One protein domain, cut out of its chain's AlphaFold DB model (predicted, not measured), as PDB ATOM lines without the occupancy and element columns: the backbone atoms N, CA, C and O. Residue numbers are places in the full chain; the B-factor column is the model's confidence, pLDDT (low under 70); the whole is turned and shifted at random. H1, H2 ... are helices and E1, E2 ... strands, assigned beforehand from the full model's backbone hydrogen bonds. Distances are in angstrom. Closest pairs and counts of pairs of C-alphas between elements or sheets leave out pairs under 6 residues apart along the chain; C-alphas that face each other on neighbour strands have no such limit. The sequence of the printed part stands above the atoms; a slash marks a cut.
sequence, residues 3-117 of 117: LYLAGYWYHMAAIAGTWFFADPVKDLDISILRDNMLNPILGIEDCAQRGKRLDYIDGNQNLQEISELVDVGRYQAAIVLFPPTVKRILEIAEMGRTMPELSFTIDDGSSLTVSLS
ATOM      1  N   LEU A   3      46.099  16.035 102.637       90.88
ATOM      2  CA  LEU A   3      46.331  17.033 101.587       90.88
ATOM      3  C   LEU A   3      44.985  17.495 101.043       90.88
ATOM      4  O   LEU A   3      44.191  16.667 100.614       90.88
ATOM      5  N   TYR A   4      44.750  18.797 101.022       92.00
ATOM      6  CA  TYR A   4      43.643  19.412 100.314       92.00
ATOM      7  C   TYR A   4      44.147  20.042  99.023       92.00
ATOM      8  O   TYR A   4      45.014  20.919  99.046       92.00
ATOM      9  N   LEU A   5      43.613  19.572  97.901       91.25
ATOM     10  CA  LEU A   5      43.977  20.042  96.570       91.25
ATOM     11  C   LEU A   5      42.775  19.913  95.633       91.25
ATOM     12  O   LEU A   5      42.130  18.864  95.582       91.25
ATOM     13  N   ALA A   6      42.506  20.966  94.860       90.06
ATOM     14  CA  ALA A   6      41.465  20.982  93.828       90.06
ATOM     15  C   ALA A   6      40.063  20.560  94.325       90.06
ATOM     16  O   ALA A   6      39.339  19.871  93.610       90.06
ATOM     17  N   GLY A   7      39.686  20.959  95.545       91.81
ATOM     18  CA  GLY A   7      38.363  20.676  96.112       91.81
ATOM     19  C   GLY A   7      38.239  19.343  96.860       91.81
ATOM     20  O   GLY A   7      37.141  18.979  97.278       91.81
ATOM     21  N   TYR A   8      39.330  18.582  97.011       94.75
ATOM     22  CA  TYR A   8      39.291  17.246  97.608       94.75
ATOM     23  C   TYR A   8      40.349  17.056  98.688       94.75
ATOM     24  O   TYR A   8      41.497  17.482  98.549       94.75
ATOM     25  N   TRP A   9      39.956  16.334  99.739       93.00
ATOM     26  CA  TRP A   9      40.860  15.813 100.757       93.00
ATOM     27  C   TRP A   9      41.422  14.454 100.341       93.00
ATOM     28  O   TRP A   9      40.684  13.512 100.055       93.00
ATOM     29  N   TYR A  10      42.742  14.345 100.387       92.38
ATOM     30  CA  TYR A  10      43.505  13.131 100.155       92.38
ATOM     31  C   TYR A  10      44.182  12.704 101.451       92.38
ATOM     32  O   TYR A  10      44.805  13.509 102.147       92.38
ATOM     33  N   HIS A  11      44.102  11.412 101.758       91.25
ATOM     34  CA  HIS A  11      44.914  10.820 102.809       91.25
ATOM     35  C   HIS A  11      46.285  10.448 102.241       91.25
ATOM     36  O   HIS A  11      46.388   9.642 101.315       91.25
ATOM     37  N   MET A  12      47.336  11.019 102.817       89.00
ATOM     38  CA  MET A  12      48.720  10.721 102.474       89.00
ATOM     39  C   MET A  12      49.340   9.835 103.552       89.00
ATOM     40  O   MET A  12      49.371  10.191 104.737       89.00
ATOM     41  N   ALA A  13      49.869   8.695 103.115       87.25
ATOM     42  CA  ALA A  13      50.666   7.789 103.927       87.25
ATOM     43  C   ALA A  13      52.077   7.703 103.341       87.25
ATOM     44  O   ALA A  13      52.237   7.599 102.123       87.25
ATOM     45  N   ALA A  14      53.089   7.742 104.208       85.62
ATOM     46  CA  ALA A  14      54.463   7.496 103.797       85.62
ATOM     47  C   ALA A  14      54.594   6.073 103.227       85.62
ATOM     48  O   ALA A  14      53.981   5.129 103.735       85.62
ATOM     49  N   ILE A  15      55.392   5.913 102.173       85.31
ATOM     50  CA  ILE A  15      55.634   4.607 101.555       85.31
ATOM     51  C   ILE A  15      56.721   3.891 102.355       85.31
ATOM     52  O   ILE A  15      57.734   4.489 102.708       85.31
ATOM     53  N   ALA A  16      56.532   2.603 102.646       82.81
ATOM     54  CA  ALA A  16      57.518   1.819 103.387       82.81
ATOM     55  C   ALA A  16      58.928   1.963 102.788       82.81
ATOM     56  O   ALA A  16      59.133   1.725 101.599       82.81
ATOM     57  N   GLY A  17      59.890   2.359 103.626       80.75
ATOM     58  CA  GLY A  17      61.274   2.617 103.214       80.75
ATOM     59  C   GLY A  17      61.594   4.073 102.860       80.75
ATOM     60  O   GLY A  17      62.760   4.369 102.618       80.75
ATOM     61  N   THR A  18      60.620   4.996 102.877       79.75
ATOM     62  CA  THR A  18      60.865   6.445 102.688       79.75
ATOM     63  C   THR A  18      61.153   7.198 103.991       79.75
ATOM     64  O   THR A  18      61.229   8.426 103.992       79.75
ATOM     65  N   TRP A  19      61.289   6.481 105.107       79.31
ATOM     66  CA  TRP A  19      61.626   7.016 106.427       79.31
ATOM     67  C   TRP A  19      62.735   6.185 107.071       79.31
ATOM     68  O   TRP A  19      62.930   5.012 106.744       79.31
ATOM     69  N   PHE A  20      63.475   6.791 107.998       76.06
ATOM     70  CA  PHE A  20      64.623   6.154 108.635       76.06
ATOM     71  C   PHE A  20      64.338   5.873 110.111       76.06
ATOM     72  O   PHE A  20      64.551   6.726 110.963       76.06
ATOM     73  N   PHE A  21      63.892   4.650 110.417       70.50
ATOM     74  CA  PHE A  21      63.461   4.248 111.767       70.50
ATOM     75  C   PHE A  21      64.544   4.406 112.851       70.50
ATOM     76  O   PHE A  21      64.232   4.569 114.026       70.50
ATOM     77  N   ALA A  22      65.825   4.357 112.471       78.12
ATOM     78  CA  ALA A  22      66.932   4.505 113.414       78.12
ATOM     79  C   ALA A  22      67.218   5.967 113.808       78.12
ATOM     80  O   ALA A  22      68.033   6.199 114.698       78.12
ATOM     81  N   ASP A  23      66.564   6.946 113.176       81.25
ATOM     82  CA  ASP A  23      66.635   8.355 113.560       81.25
ATOM     83  C   ASP A  23      65.222   8.855 113.896       81.25
ATOM     84  O   ASP A  23      64.401   9.052 112.992       81.25
ATOM     85  N   PRO A  24      64.914   9.080 115.187       77.06
ATOM     86  CA  PRO A  24      63.557   9.388 115.597       77.06
ATOM     87  C   PRO A  24      63.043  10.723 115.051       77.06
ATOM     88  O   PRO A  24      61.828  10.906 114.951       77.06
ATOM     89  N   VAL A  25      63.954  11.631 114.675       79.75
ATOM     90  CA  VAL A  25      63.638  12.914 114.043       79.75
ATOM     91  C   VAL A  25      63.268  12.713 112.576       79.75
ATOM     92  O   VAL A  25      62.288  13.294 112.110       79.75
ATOM     93  N   LYS A  26      64.009  11.880 111.834       82.12
ATOM     94  CA  LYS A  26      63.734  11.606 110.407       82.12
ATOM     95  C   LYS A  26      62.495  10.753 110.165       82.12
ATOM     96  O   LYS A  26      61.993  10.712 109.049       82.12
ATOM     97  N   ASP A  27      62.011  10.086 111.199       83.50
ATOM     98  CA  ASP A  27      60.782   9.293 111.179       83.50
ATOM     99  C   ASP A  27      59.542  10.105 111.625       83.50
ATOM    100  O   ASP A  27      58.459   9.567 111.805       83.50
ATOM    101  N   LEU A  28      59.668  11.428 111.788       84.06
ATOM    102  CA  LEU A  28      58.513  12.318 111.940       84.06
ATOM    103  C   LEU A  28      57.855  12.599 110.583       84.06
ATOM    104  O   LEU A  28      58.557  12.896 109.615       84.06
ATOM    105  N   ASP A  29      56.518  12.628 110.545       84.31
ATOM    106  CA  ASP A  29      55.720  12.959 109.349       84.31
ATOM    107  C   ASP A  29      56.228  14.217 108.634       84.31
ATOM    108  O   ASP A  29      56.343  14.235 107.412       84.31
ATOM    109  N   ILE A  30      56.595  15.255 109.388       80.31
ATOM    110  CA  ILE A  30      57.118  16.500 108.822       80.31
ATOM    111  C   ILE A  30      58.500  16.345 108.175       80.31
ATOM    112  O   ILE A  30      58.756  16.933 107.126       80.31
ATOM    113  N   SER A  31      59.381  15.534 108.758       84.06
ATOM    114  CA  SER A  31      60.700  15.256 108.185       84.06
ATOM    115  C   SER A  31      60.551  14.442 106.904       84.06
ATOM    116  O   SER A  31      61.161  14.767 105.890       84.06
ATOM    117  N   ILE A  32      59.659  13.447 106.922       87.25
ATOM    118  CA  ILE A  32      59.317  12.635 105.752       87.25
ATOM    119  C   ILE A  32      58.719  13.519 104.649       87.25
ATOM    120  O   ILE A  32      59.132  13.412 103.495       87.25
ATOM    121  N   LEU A  33      57.779  14.408 104.988       86.25
ATOM    122  CA  LEU A  33      57.150  15.340 104.053       86.25
ATOM    123  C   LEU A  33      58.183  16.285 103.429       86.25
ATOM    124  O   LEU A  33      58.186  16.483 102.212       86.25
ATOM    125  N   ARG A  34      59.071  16.856 104.249       83.25
ATOM    126  CA  ARG A  34      60.124  17.760 103.782       83.25
ATOM    127  C   ARG A  34      61.067  17.056 102.815       83.25
ATOM    128  O   ARG A  34      61.272  17.545 101.705       83.25
ATOM    129  N   ASP A  35      61.607  15.914 103.230       85.25
ATOM    130  CA  ASP A  35      62.685  15.231 102.516       85.25
ATOM    131  C   ASP A  35      62.187  14.557 101.225       85.25
ATOM    132  O   ASP A  35      62.942  14.459 100.261       85.25
ATOM    133  N   ASN A  36      60.914  14.140 101.172       86.25
ATOM    134  CA  ASN A  36      60.356  13.428 100.017       86.25
ATOM    135  C   ASN A  36      59.455  14.282  99.111       86.25
ATOM    136  O   ASN A  36      59.229  13.894  97.966       86.25
ATOM    137  N   MET A  37      58.918  15.411  99.586       86.44
ATOM    138  CA  MET A  37      57.940  16.200  98.825       86.44
ATOM    139  C   MET A  37      58.252  17.698  98.805       86.44
ATOM    140  O   MET A  37      58.406  18.260  97.721       86.44
ATOM    141  N   LEU A  38      58.369  18.361  99.962       83.69
ATOM    142  CA  LEU A  38      58.516  19.827  99.985       83.69
ATOM    143  C   LEU A  38      59.813  20.271  99.309       83.69
ATOM    144  O   LEU A  38      59.783  21.161  98.463       83.69
ATOM    145  N   ASN A  39      60.931  19.616  99.614       82.94
ATOM    146  CA  ASN A  39      62.209  19.935  98.995       82.94
ATOM    147  C   ASN A  39      62.282  19.446  97.530       82.94
ATOM    148  O   ASN A  39      62.327  20.288  96.633       82.94
ATOM    149  N   PRO A  40      62.203  18.134  97.225       84.69
ATOM    150  CA  PRO A  40      62.481  17.644  95.872       84.69
ATOM    151  C   PRO A  40      61.402  17.975  94.831       84.69
ATOM    152  O   PRO A  40      61.722  18.082  93.650       84.69
ATOM    153  N   ILE A  41      60.131  18.105  95.231       84.88
ATOM    154  CA  ILE A  41      59.020  18.333  94.290       84.88
ATOM    155  C   ILE A  41      58.655  19.812  94.249       84.88
ATOM    156  O   ILE A  41      58.460  20.377  93.175       84.88
ATOM    157  N   LEU A  42      58.562  20.447  95.419       80.44
ATOM    158  CA  LEU A  42      58.113  21.830  95.512       80.44
ATOM    159  C   LEU A  42      59.270  22.827  95.582       80.44
ATOM    160  O   LEU A  42      59.014  24.010  95.396       80.44
ATOM    161  N   GLY A  43      60.524  22.409  95.778       80.12
ATOM    162  CA  GLY A  43      61.675  23.317  95.876       80.12
ATOM    163  C   GLY A  43      61.642  24.190  97.132       80.12
ATOM    164  O   GLY A  43      62.039  25.354  97.091       80.12
ATOM    165  N   ILE A  44      61.076  23.672  98.221       78.50
ATOM    166  CA  ILE A  44      61.010  24.318  99.533       78.50
ATOM    167  C   ILE A  44      62.070  23.657 100.414       78.50
ATOM    168  O   ILE A  44      61.818  22.661 101.092       78.50
ATOM    169  N   GLU A  45      63.284  24.194 100.344       69.38
ATOM    170  CA  GLU A  45      64.445  23.672 101.073       69.38
ATOM    171  C   GLU A  45      64.401  24.042 102.561       69.38
ATOM    172  O   GLU A  45      64.716  23.212 103.414       69.38
ATOM    173  N   ASP A  46      63.958  25.265 102.871       69.62
ATOM    174  CA  ASP A  46      63.845  25.770 104.237       69.62
ATOM    175  C   ASP A  46      62.375  25.884 104.662       69.62
ATOM    176  O   ASP A  46      61.690  26.874 104.401       69.62
ATOM    177  N   CYS A  47      61.894  24.833 105.325       67.06
ATOM    178  CA  CYS A  47      60.577  24.792 105.960       67.06
ATOM    179  C   CYS A  47      60.609  25.332 107.402       67.06
ATOM    180  O   CYS A  47      59.676  25.087 108.153       67.06
ATOM    181  N   ALA A  48      61.668  26.008 107.855       61.44
ATOM    182  CA  ALA A  48      61.678  26.622 109.185       61.44
ATOM    183  C   ALA A  48      61.038  28.021 109.177       61.44
ATOM    184  O   ALA A  48      60.625  28.529 110.220       61.44
ATOM    185  N   GLN A  49      60.922  28.651 108.002       63.03
ATOM    186  CA  GLN A  49      60.511  30.047 107.867       63.03
ATOM    187  C   GLN A  49      59.222  30.192 107.056       63.03
ATOM    188  O   GLN A  49      58.973  29.452 106.103       63.03
ATOM    189  N   ARG A  50      58.394  31.176 107.428       66.19
ATOM    190  CA  ARG A  50      57.310  31.654 106.557       66.19
ATOM    191  C   ARG A  50      57.925  32.369 105.366       66.19
ATOM    192  O   ARG A  50      58.874  33.137 105.521       66.19
ATOM    193  N   GLY A  51      57.366  32.163 104.186       64.12
ATOM    194  CA  GLY A  51      57.887  32.773 102.973       64.12
ATOM    195  C   GLY A  51      56.835  32.875 101.887       64.12
ATOM    196  O   GLY A  51      55.700  32.450 102.045       64.12
ATOM    197  N   LYS A  52      57.238  33.392 100.725       67.06
ATOM    198  CA  LYS A  52      56.349  33.610  99.569       67.06
ATOM    199  C   LYS A  52      55.672  32.353  99.010       67.06
ATOM    200  O   LYS A  52      54.951  32.485  98.038       67.06
ATOM    201  N   ARG A  53      56.014  31.163  99.506       72.50
ATOM    202  CA  ARG A  53      55.524  29.866  99.018       72.50
ATOM    203  C   ARG A  53      54.990  28.983 100.139       72.50
ATOM    204  O   ARG A  53      54.554  27.875  99.850       72.50
ATOM    205  N   LEU A  54      55.102  29.439 101.390       77.62
ATOM    206  CA  LEU A  54      54.804  28.638 102.563       77.62
ATOM    207  C   LEU A  54      54.255  29.491 103.697       77.62
ATOM    208  O   LEU A  54      54.957  30.360 104.223       77.62
ATOM    209  N   ASP A  55      53.037  29.166 104.113       78.38
ATOM    210  CA  ASP A  55      52.413  29.709 105.312       78.38
ATOM    211  C   ASP A  55      51.995  28.596 106.272       78.38
ATOM    212  O   ASP A  55      51.580  27.515 105.849       78.38
ATOM    213  N   TYR A  56      52.083  28.898 107.571       76.88
ATOM    214  CA  TYR A  56      51.594  28.043 108.652       76.88
ATOM    215  C   TYR A  56      50.272  28.578 109.191       76.88
ATOM    216  O   TYR A  56      50.166  29.763 109.528       76.88
ATOM    217  N   ILE A  57      49.275  27.715 109.305       75.88
ATOM    218  CA  ILE A  57      48.026  28.041 110.000       75.88
ATOM    219  C   ILE A  57      48.086  27.403 111.384       75.88
ATOM    220  O   ILE A  57      48.617  26.299 111.534       75.88
ATOM    221  N   ASP A  58      47.585  28.122 112.385       70.81
ATOM    222  CA  ASP A  58      47.542  27.632 113.757       70.81
ATOM    223  C   ASP A  58      46.712  26.351 113.841       70.81
ATOM    224  O   ASP A  58      45.647  26.227 113.233       70.81
ATOM    225  N   GLY A  59      47.184  25.390 114.630       66.81
ATOM    226  CA  GLY A  59      46.588  24.059 114.652       66.81
ATOM    227  C   GLY A  59      45.214  23.958 115.317       66.81
ATOM    228  O   GLY A  59      44.648  22.870 115.320       66.81
ATOM    229  N   ASN A  60      44.680  25.067 115.835       71.44
ATOM    230  CA  ASN A  60      43.317  25.168 116.362       71.44
ATOM    231  C   ASN A  60      42.267  25.360 115.252       71.44
ATOM    232  O   ASN A  60      41.068  25.288 115.523       71.44
ATOM    233  N   GLN A  61      42.702  25.626 114.016       77.25
ATOM    234  CA  GLN A  61      41.815  25.786 112.871       77.25
ATOM    235  C   GLN A  61      41.212  24.438 112.465       77.25
ATOM    236  O   GLN A  61      41.904  23.416 112.434       77.25
ATOM    237  N   ASN A  62      39.924  24.418 112.124       85.25
ATOM    238  CA  ASN A  62      39.292  23.187 111.661       85.25
ATOM    239  C   ASN A  62      39.593  22.927 110.168       85.25
ATOM    240  O   ASN A  62      39.975  23.826 109.417       85.25
ATOM    241  N   LEU A  63      39.401  21.680 109.719       86.81
ATOM    242  CA  LEU A  63      39.670  21.291 108.326       86.81
ATOM    243  C   LEU A  63      38.831  22.079 107.310       86.81
ATOM    244  O   LEU A  63      39.299  22.307 106.200       86.81
ATOM    245  N   GLN A  64      37.618  22.498 107.676       89.56
ATOM    246  CA  GLN A  64      36.734  23.230 106.773       89.56
ATOM    247  C   GLN A  64      37.271  24.639 106.485       89.56
ATOM    248  O   GLN A  64      37.397  25.023 105.325       89.56
ATOM    249  N   GLU A  65      37.676  25.368 107.520       89.62
ATOM    250  CA  GLU A  65      38.294  26.692 107.399       89.62
ATOM    251  C   GLU A  65      39.600  26.626 106.590       89.62
ATOM    252  O   GLU A  65      39.881  27.503 105.777       89.62
ATOM    253  N   ILE A  66      40.377  25.551 106.755       88.56
ATOM    254  CA  ILE A  66      41.587  25.313 105.958       88.56
ATOM    255  C   ILE A  66      41.244  25.105 104.475       88.56
ATOM    256  O   ILE A  66      41.879  25.720 103.616       88.56
ATOM    257  N   SER A  67      40.247  24.268 104.159       91.19
ATOM    258  CA  SER A  67      39.824  24.052 102.769       91.19
ATOM    259  C   SER A  67      39.275  25.320 102.122       91.19
ATOM    260  O   SER A  67      39.608  25.608 100.975       91.19
ATOM    261  N   GLU A  68      38.523  26.130 102.871       92.19
ATOM    262  CA  GLU A  68      37.961  27.387 102.375       92.19
ATOM    263  C   GLU A  68      39.057  28.354 101.915       92.19
ATOM    264  O   GLU A  68      38.907  28.997 100.879       92.19
ATOM    265  N   LEU A  69      40.194  28.423 102.619       89.38
ATOM    266  CA  LEU A  69      41.323  29.275 102.221       89.38
ATOM    267  C   LEU A  69      41.924  28.858 100.868       89.38
ATOM    268  O   LEU A  69      42.392  29.714 100.113       89.38
ATOM    269  N   VAL A  70      41.903  27.565 100.550       90.62
ATOM    270  CA  VAL A  70      42.335  27.056  99.243       90.62
ATOM    271  C   VAL A  70      41.264  27.329  98.185       90.62
ATOM    272  O   VAL A  70      41.579  27.825  97.105       90.62
ATOM    273  N   ASP A  71      39.990  27.100  98.504       92.62
ATOM    274  CA  ASP A  71      38.877  27.266  97.560       92.62
ATOM    275  C   ASP A  71      38.661  28.724  97.130       92.62
ATOM    276  O   ASP A  71      38.320  28.989  95.976       92.62
ATOM    277  N   VAL A  72      38.908  29.691  98.023       93.75
ATOM    278  CA  VAL A  72      38.862  31.129  97.690       93.75
ATOM    279  C   VAL A  72      40.124  31.622  96.970       93.75
ATOM    280  O   VAL A  72      40.240  32.813  96.676       93.75
ATOM    281  N   GLY A  73      41.082  30.732  96.691       88.81
ATOM    282  CA  GLY A  73      42.308  31.038  95.957       88.81
ATOM    283  C   GLY A  73      43.355  31.801  96.768       88.81
ATOM    284  O   GLY A  73      44.270  32.378  96.181       88.81
ATOM    285  N   ARG A  74      43.249  31.824  98.106       87.12
ATOM    286  CA  ARG A  74      44.307  32.393  98.956       87.12
ATOM    287  C   ARG A  74      45.564  31.521  98.925       87.12
ATOM    288  O   ARG A  74      46.665  32.049  99.037       87.12
ATOM    289  N   TYR A  75      45.381  30.214  98.749       87.50
ATOM    290  CA  TYR A  75      46.443  29.230  98.581       87.50
ATOM    291  C   TYR A  75      46.066  28.211  97.497       87.50
ATOM    292  O   TYR A  75      44.891  28.008  97.213       87.50
ATOM    293  N   GLN A  76      47.055  27.553  96.899       88.94
ATOM    294  CA  GLN A  76      46.884  26.493  95.900       88.94
ATOM    295  C   GLN A  76      46.575  25.125  96.524       88.94
ATOM    296  O   GLN A  76      45.893  24.307  95.910       88.94
ATOM    297  N   ALA A  77      47.102  24.854  97.720       89.88
ATOM    298  CA  ALA A  77      46.918  23.589  98.425       89.88
ATOM    299  C   ALA A  77      47.188  23.752  99.921       89.88
ATOM    300  O   ALA A  77      47.952  24.635 100.312       89.88
ATOM    301  N   ALA A  78      46.635  22.850 100.730       89.75
ATOM    302  CA  ALA A  78      46.906  22.769 102.161       89.75
ATOM    303  C   ALA A  78      47.322  21.348 102.552       89.75
ATOM    304  O   ALA A  78      46.696  20.378 102.134       89.75
ATOM    305  N   ILE A  79      48.359  21.198 103.369       88.38
ATOM    306  CA  ILE A  79      48.800  19.903 103.902       88.38
ATOM    307  C   ILE A  79      48.637  19.924 105.408       88.38
ATOM    308  O   ILE A  79      49.221  20.786 106.042       88.38
ATOM    309  N   VAL A  80      47.915  18.963 105.973       87.25
ATOM    310  CA  VAL A  80      47.656  18.849 107.411       87.25
ATOM    311  C   VAL A  80      48.452  17.685 108.004       87.25
ATOM    312  O   VAL A  80      48.330  16.543 107.548       87.25
ATOM    313  N   LEU A  81      49.254  17.947 109.036       83.56
ATOM    314  CA  LEU A  81      49.969  16.918 109.801       83.56
ATOM    315  C   LEU A  81      49.406  16.785 111.208       83.56
ATOM    316  O   LEU A  81      49.019  17.774 111.827       83.56
ATOM    317  N   PHE A  82      49.421  15.561 111.724       76.00
ATOM    318  CA  PHE A  82      49.098  15.301 113.120       76.00
ATOM    319  C   PHE A  82      50.342  15.491 113.992       76.00
ATOM    320  O   PHE A  82      51.453  15.185 113.544       76.00
ATOM    321  N   PRO A  83      50.177  15.979 115.230       71.94
ATOM    322  CA  PRO A  83      51.299  16.170 116.130       71.94
ATOM    323  C   PRO A  83      51.938  14.818 116.488       71.94
ATOM    324  O   PRO A  83      51.237  13.801 116.583       71.94
ATOM    325  N   PRO A  84      53.265  14.775 116.710       76.44
ATOM    326  CA  PRO A  84      53.912  13.570 117.197       76.44
ATOM    327  C   PRO A  84      53.361  13.182 118.569       76.44
ATOM    328  O   PRO A  84      53.013  14.028 119.392       76.44
ATOM    329  N   THR A  85      53.318  11.880 118.842       80.12
ATOM    330  CA  THR A  85      52.883  11.386 120.156       80.12
ATOM    331  C   THR A  85      53.821  11.864 121.268       80.12
ATOM    332  O   THR A  85      55.026  11.993 121.055       80.12
ATOM    333  N   VAL A  86      53.302  12.043 122.490       80.38
ATOM    334  CA  VAL A  86      54.122  12.399 123.669       80.38
ATOM    335  C   VAL A  86      55.282  11.425 123.856       80.38
ATOM    336  O   VAL A  86      56.410  11.846 124.092       80.38
ATOM    337  N   LYS A  87      55.029  10.123 123.674       80.88
ATOM    338  CA  LYS A  87      56.072   9.094 123.714       80.88
ATOM    339  C   LYS A  87      57.210   9.422 122.748       80.88
ATOM    340  O   LYS A  87      58.374   9.344 123.121       80.88
ATOM    341  N   ARG A  88      56.875   9.831 121.525       79.19
ATOM    342  CA  ARG A  88      57.868  10.176 120.514       79.19
ATOM    343  C   ARG A  88      58.659  11.433 120.865       79.19
ATOM    344  O   ARG A  88      59.865  11.475 120.649       79.19
ATOM    345  N   ILE A  89      57.994  12.439 121.427       80.56
ATOM    346  CA  ILE A  89      58.656  13.653 121.916       80.56
ATOM    347  C   ILE A  89      59.680  13.293 123.004       80.56
ATOM    348  O   ILE A  89      60.816  13.763 122.955       80.56
ATOM    349  N   LEU A  90      59.302  12.418 123.941       80.81
ATOM    350  CA  LEU A  90      60.190  11.932 125.001       80.81
ATOM    351  C   LEU A  90      61.378  11.137 124.439       80.81
ATOM    352  O   LEU A  90      62.509  11.415 124.823       80.81
ATOM    353  N   GLU A  91      61.153  10.228 123.482       82.75
ATOM    354  CA  GLU A  91      62.225   9.467 122.811       82.75
ATOM    355  C   GLU A  91      63.278  10.396 122.175       82.75
ATOM    356  O   GLU A  91      64.479  10.161 122.300       82.75
ATOM    357  N   ILE A  92      62.848  11.476 121.512       81.06
ATOM    358  CA  ILE A  92      63.757  12.459 120.895       81.06
ATOM    359  C   ILE A  92      64.571  13.196 121.969       81.06
ATOM    360  O   ILE A  92      65.788  13.352 121.821       81.06
ATOM    361  N   ALA A  93      63.919  13.612 123.058       81.00
ATOM    362  CA  ALA A  93      64.565  14.319 124.161       81.00
ATOM    363  C   ALA A  93      65.607  13.447 124.886       81.00
ATOM    364  O   ALA A  93      66.715  13.909 125.157       81.00
ATOM    365  N   GLU A  94      65.291  12.174 125.146       81.56
ATOM    366  CA  GLU A  94      66.202  11.212 125.784       81.56
ATOM    367  C   GLU A  94      67.460  10.944 124.947       81.56
ATOM    368  O   GLU A  94      68.541  10.734 125.496       81.56
ATOM    369  N   MET A  95      67.358  11.015 123.616       79.31
ATOM    370  CA  MET A  95      68.508  10.875 122.714       79.31
ATOM    371  C   MET A  95      69.381  12.138 122.622       79.31
ATOM    372  O   MET A  95      70.318  12.182 121.816       79.31
ATOM    373  N   GLY A  96      69.084  13.179 123.408       74.25
ATOM    374  CA  GLY A  96      69.790  14.460 123.360       74.25
ATOM    375  C   GLY A  96      69.674  15.143 121.995       74.25
ATOM    376  O   GLY A  96      70.573  15.880 121.587       74.25
ATOM    377  N   ARG A  97      68.608  14.837 121.244       72.12
ATOM    378  CA  ARG A  97      68.316  15.435 119.943       72.12
ATOM    379  C   ARG A  97      67.346  16.590 120.132       72.12
ATOM    380  O   ARG A  97      66.446  16.539 120.965       72.12
ATOM    381  N   THR A  98      67.516  17.619 119.316       67.38
ATOM    382  CA  THR A  98      66.532  18.693 119.213       67.38
ATOM    383  C   THR A  98      65.447  18.257 118.241       67.38
ATOM    384  O   THR A  98      65.730  17.639 117.211       67.38
ATOM    385  N   MET A  99      64.201  18.574 118.578       69.31
ATOM    386  CA  MET A  99      63.089  18.479 117.642       69.31
ATOM    387  C   MET A  99      63.440  19.252 116.358       69.31
ATOM    388  O   MET A  99      64.053  20.318 116.470       69.31
ATOM    389  N   PRO A 100      63.115  18.746 115.156       61.06
ATOM    390  CA  PRO A 100      63.420  19.472 113.932       61.06
ATOM    391  C   PRO A 100      62.792  20.865 113.997       61.06
ATOM    392  O   PRO A 100      61.634  21.006 114.394       61.06
ATOM    393  N   GLU A 101      63.579  21.883 113.643       51.91
ATOM    394  CA  GLU A 101      63.136  23.274 113.661       51.91
ATOM    395  C   GLU A 101      62.056  23.484 112.599       51.91
ATOM    396  O   GLU A 101      62.327  23.697 111.421       51.91
ATOM    397  N   LEU A 102      60.808  23.383 113.037       51.28
ATOM    398  CA  LEU A 102      59.625  23.876 112.357       51.28
ATOM    399  C   LEU A 102      58.805  24.645 113.386       51.28
ATOM    400  O   LEU A 102      58.741  24.249 114.551       51.28
ATOM    401  N   SER A 103      58.165  25.736 112.968       42.91
ATOM    402  CA  SER A 103      57.199  26.431 113.822       42.91
ATOM    403  C   SER A 103      55.966  25.549 114.001       42.91
ATOM    404  O   SER A 103      55.036  25.598 113.202       42.91
ATOM    405  N   PHE A 104      55.964  24.728 115.043       44.19
ATOM    406  CA  PHE A 104      54.760  24.106 115.568       44.19
ATOM    407  C   PHE A 104      54.671  24.460 117.055       44.19
ATOM    408  O   PHE A 104      55.591  24.208 117.832       44.19
ATOM    409  N   THR A 105      53.582  25.112 117.446       37.06
ATOM    410  CA  THR A 105      53.284  25.360 118.857       37.06
ATOM    411  C   THR A 105      52.611  24.106 119.393       37.06
ATOM    412  O   THR A 105      51.612  23.674 118.826       37.06
ATOM    413  N   ILE A 106      53.150  23.499 120.455       37.00
ATOM    414  CA  ILE A 106      52.453  22.425 121.174       37.00
ATOM    415  C   ILE A 106      51.319  23.083 121.958       37.00
ATOM    416  O   ILE A 106      51.531  23.570 123.065       37.00
ATOM    417  N   ASP A 107      50.137  23.114 121.357       35.78
ATOM    418  CA  ASP A 107      48.879  23.389 122.048       35.78
ATOM    419  C   ASP A 107      47.930  22.201 121.809       35.78
ATOM    420  O   ASP A 107      47.995  21.570 120.751       35.78
ATOM    421  N   ASP A 108      47.131  21.847 122.812       34.19
ATOM    422  CA  ASP A 108      46.380  20.591 123.044       34.19
ATOM    423  C   ASP A 108      45.425  20.106 121.913       34.19
ATOM    424  O   ASP A 108      44.220  19.959 122.093       34.19
ATOM    425  N   GLY A 109      45.949  19.842 120.712       35.47
ATOM    426  CA  GLY A 109      45.166  19.409 119.543       35.47
ATOM    427  C   GLY A 109      45.640  19.938 118.186       35.47
ATOM    428  O   GLY A 109      44.931  19.798 117.193       35.47
ATOM    429  N   SER A 110      46.823  20.545 118.117       37.91
ATOM    430  CA  SER A 110      47.250  21.331 116.959       37.91
ATOM    431  C   SER A 110      47.731  20.497 115.761       37.91
ATOM    432  O   SER A 110      48.660  19.696 115.854       37.91
ATOM    433  N   SER A 111      47.100  20.724 114.606       43.34
ATOM    434  CA  SER A 111      47.518  20.186 113.307       43.34
ATOM    435  C   SER A 111      48.419  21.172 112.545       43.34
ATOM    436  O   SER A 111      48.172  22.375 112.547       43.34
ATOM    437  N   LEU A 112      49.495  20.699 111.903       45.78
ATOM    438  CA  LEU A 112      50.357  21.570 111.090       45.78
ATOM    439  C   LEU A 112      49.722  21.734 109.717       45.78
ATOM    440  O   LEU A 112      49.712  20.764 108.964       45.78
ATOM    441  N   THR A 113      49.262  22.938 109.375       50.25
ATOM    442  CA  THR A 113      48.829  23.225 108.005       50.25
ATOM    443  C   THR A 113      49.917  23.953 107.238       50.25
ATOM    444  O   THR A 113      50.260  25.084 107.572       50.25
ATOM    445  N   VAL A 114      50.442  23.302 106.209       53.75
ATOM    446  CA  VAL A 114      51.430  23.847 105.284       53.75
ATOM    447  C   VAL A 114      50.692  24.263 104.021       53.75
ATOM    448  O   VAL A 114      50.160  23.412 103.306       53.75
ATOM    449  N   SER A 115      50.625  25.567 103.778       51.72
ATOM    450  CA  SER A 115      49.880  26.125 102.655       51.72
ATOM    451  C   SER A 115      50.810  26.605 101.549       51.72
ATOM    452  O   SER A 115      51.762  27.336 101.824       51.72
ATOM    453  N   LEU A 116      50.547  26.185 100.311       48.84
ATOM    454  CA  LEU A 116      51.367  26.508  99.137       48.84
ATOM    455  C   LEU A 116      50.669  27.590  98.319       48.84
ATOM    456  O   LEU A 116      49.514  27.403  97.960       48.84
ATOM    457  N   SER A 117      51.339  28.702  98.019       48.53
ATOM    458  CA  SER A 117      50.803  29.831  97.231       48.53
ATOM    459  C   SER A 117      51.314  29.872  95.803       48.53
ATOM    460  O   SER A 117      52.484  29.484  95.578       48.53
TER     461      SER A 117
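What this domain is: This is residues 3 to 117 of the 117 residues of the protein "DUF1015 family protein" of Gammaproteobacteria bacterium LSUCC0112 (UniProt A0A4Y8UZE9). A small twisted sheet of five short strands stands between two helices, H2 over one face and H1 over the other, while H3 lies off the sheet at one end of the long axis. Long loops, residues 12 to 28, 39 to 54 and 95 to 111, make much of the rest. The printed part has 115 residues, 48 of them, under half, in named elements: E1 E2 H1 E3 H2 E4 H3 E5, class mixed. The antiparallel sheet runs E2 E1 E4 E5 E3; the whole is compact, radius of gyration of the C-alphas 14.3 A, spanning 44 by 31 by 25 A.

How they stand to each other: E1, residues 3 to 5, and E2, residues 8 to 11, form a hairpin, with N 10 and O 3 2.7 A apart. E1 neighbours E4, residues 77 to 81 (N 4 and O 78, 2.7 A). E4 neighbours E5, residues 112 to 116 (N 114 and O 79, 2.8 A), and E5 neighbours E3, residues 55 to 57 (N 115 and O 55, 3.0 A). H1, residues 29 to 38, runs along the strands at a height over the sheet of 10.8 A; its closest C-alphas with E4 are Asp 29 and Leu 81, 7.0 A. H2, residues 63 to 71, is on the opposite face at 8.2 A, its Val 70 and Ala 77 of E4 closest, C-alphas 5.8 A apart. E3, H2 and E4 form a split strand-helix-strand unit, two strands running the same way with E5 between them, its crossover right-handed. H3, residues 86 to 94, is not on the sheet and is apart from H1 and H2. Every O i to N i+4 pair is within hydrogen-bond range in H1 and H3, and 4 of 5 in H2.

Where its parts are: E1 begins at C-alpha 3 (46.331, 17.033, 101.587) and E5 ends at C-alpha 116 (51.367, 26.508, 99.137). E4 is 13.5 A long, E5 13.0 A, H2 and H3 12.3 A each, and H1 11.9 A.

The domain as a whole: The C-alphas of Val 72 and Glu 94 are farthest apart, 44.0 A. The printed part has no cut. The links E2 to H1, H1 to E3 and H3 to E5 are long. Mean pLDDT of the printed part is 75.9; residues 45 to 52, 59 and 98 to 117 are under 70.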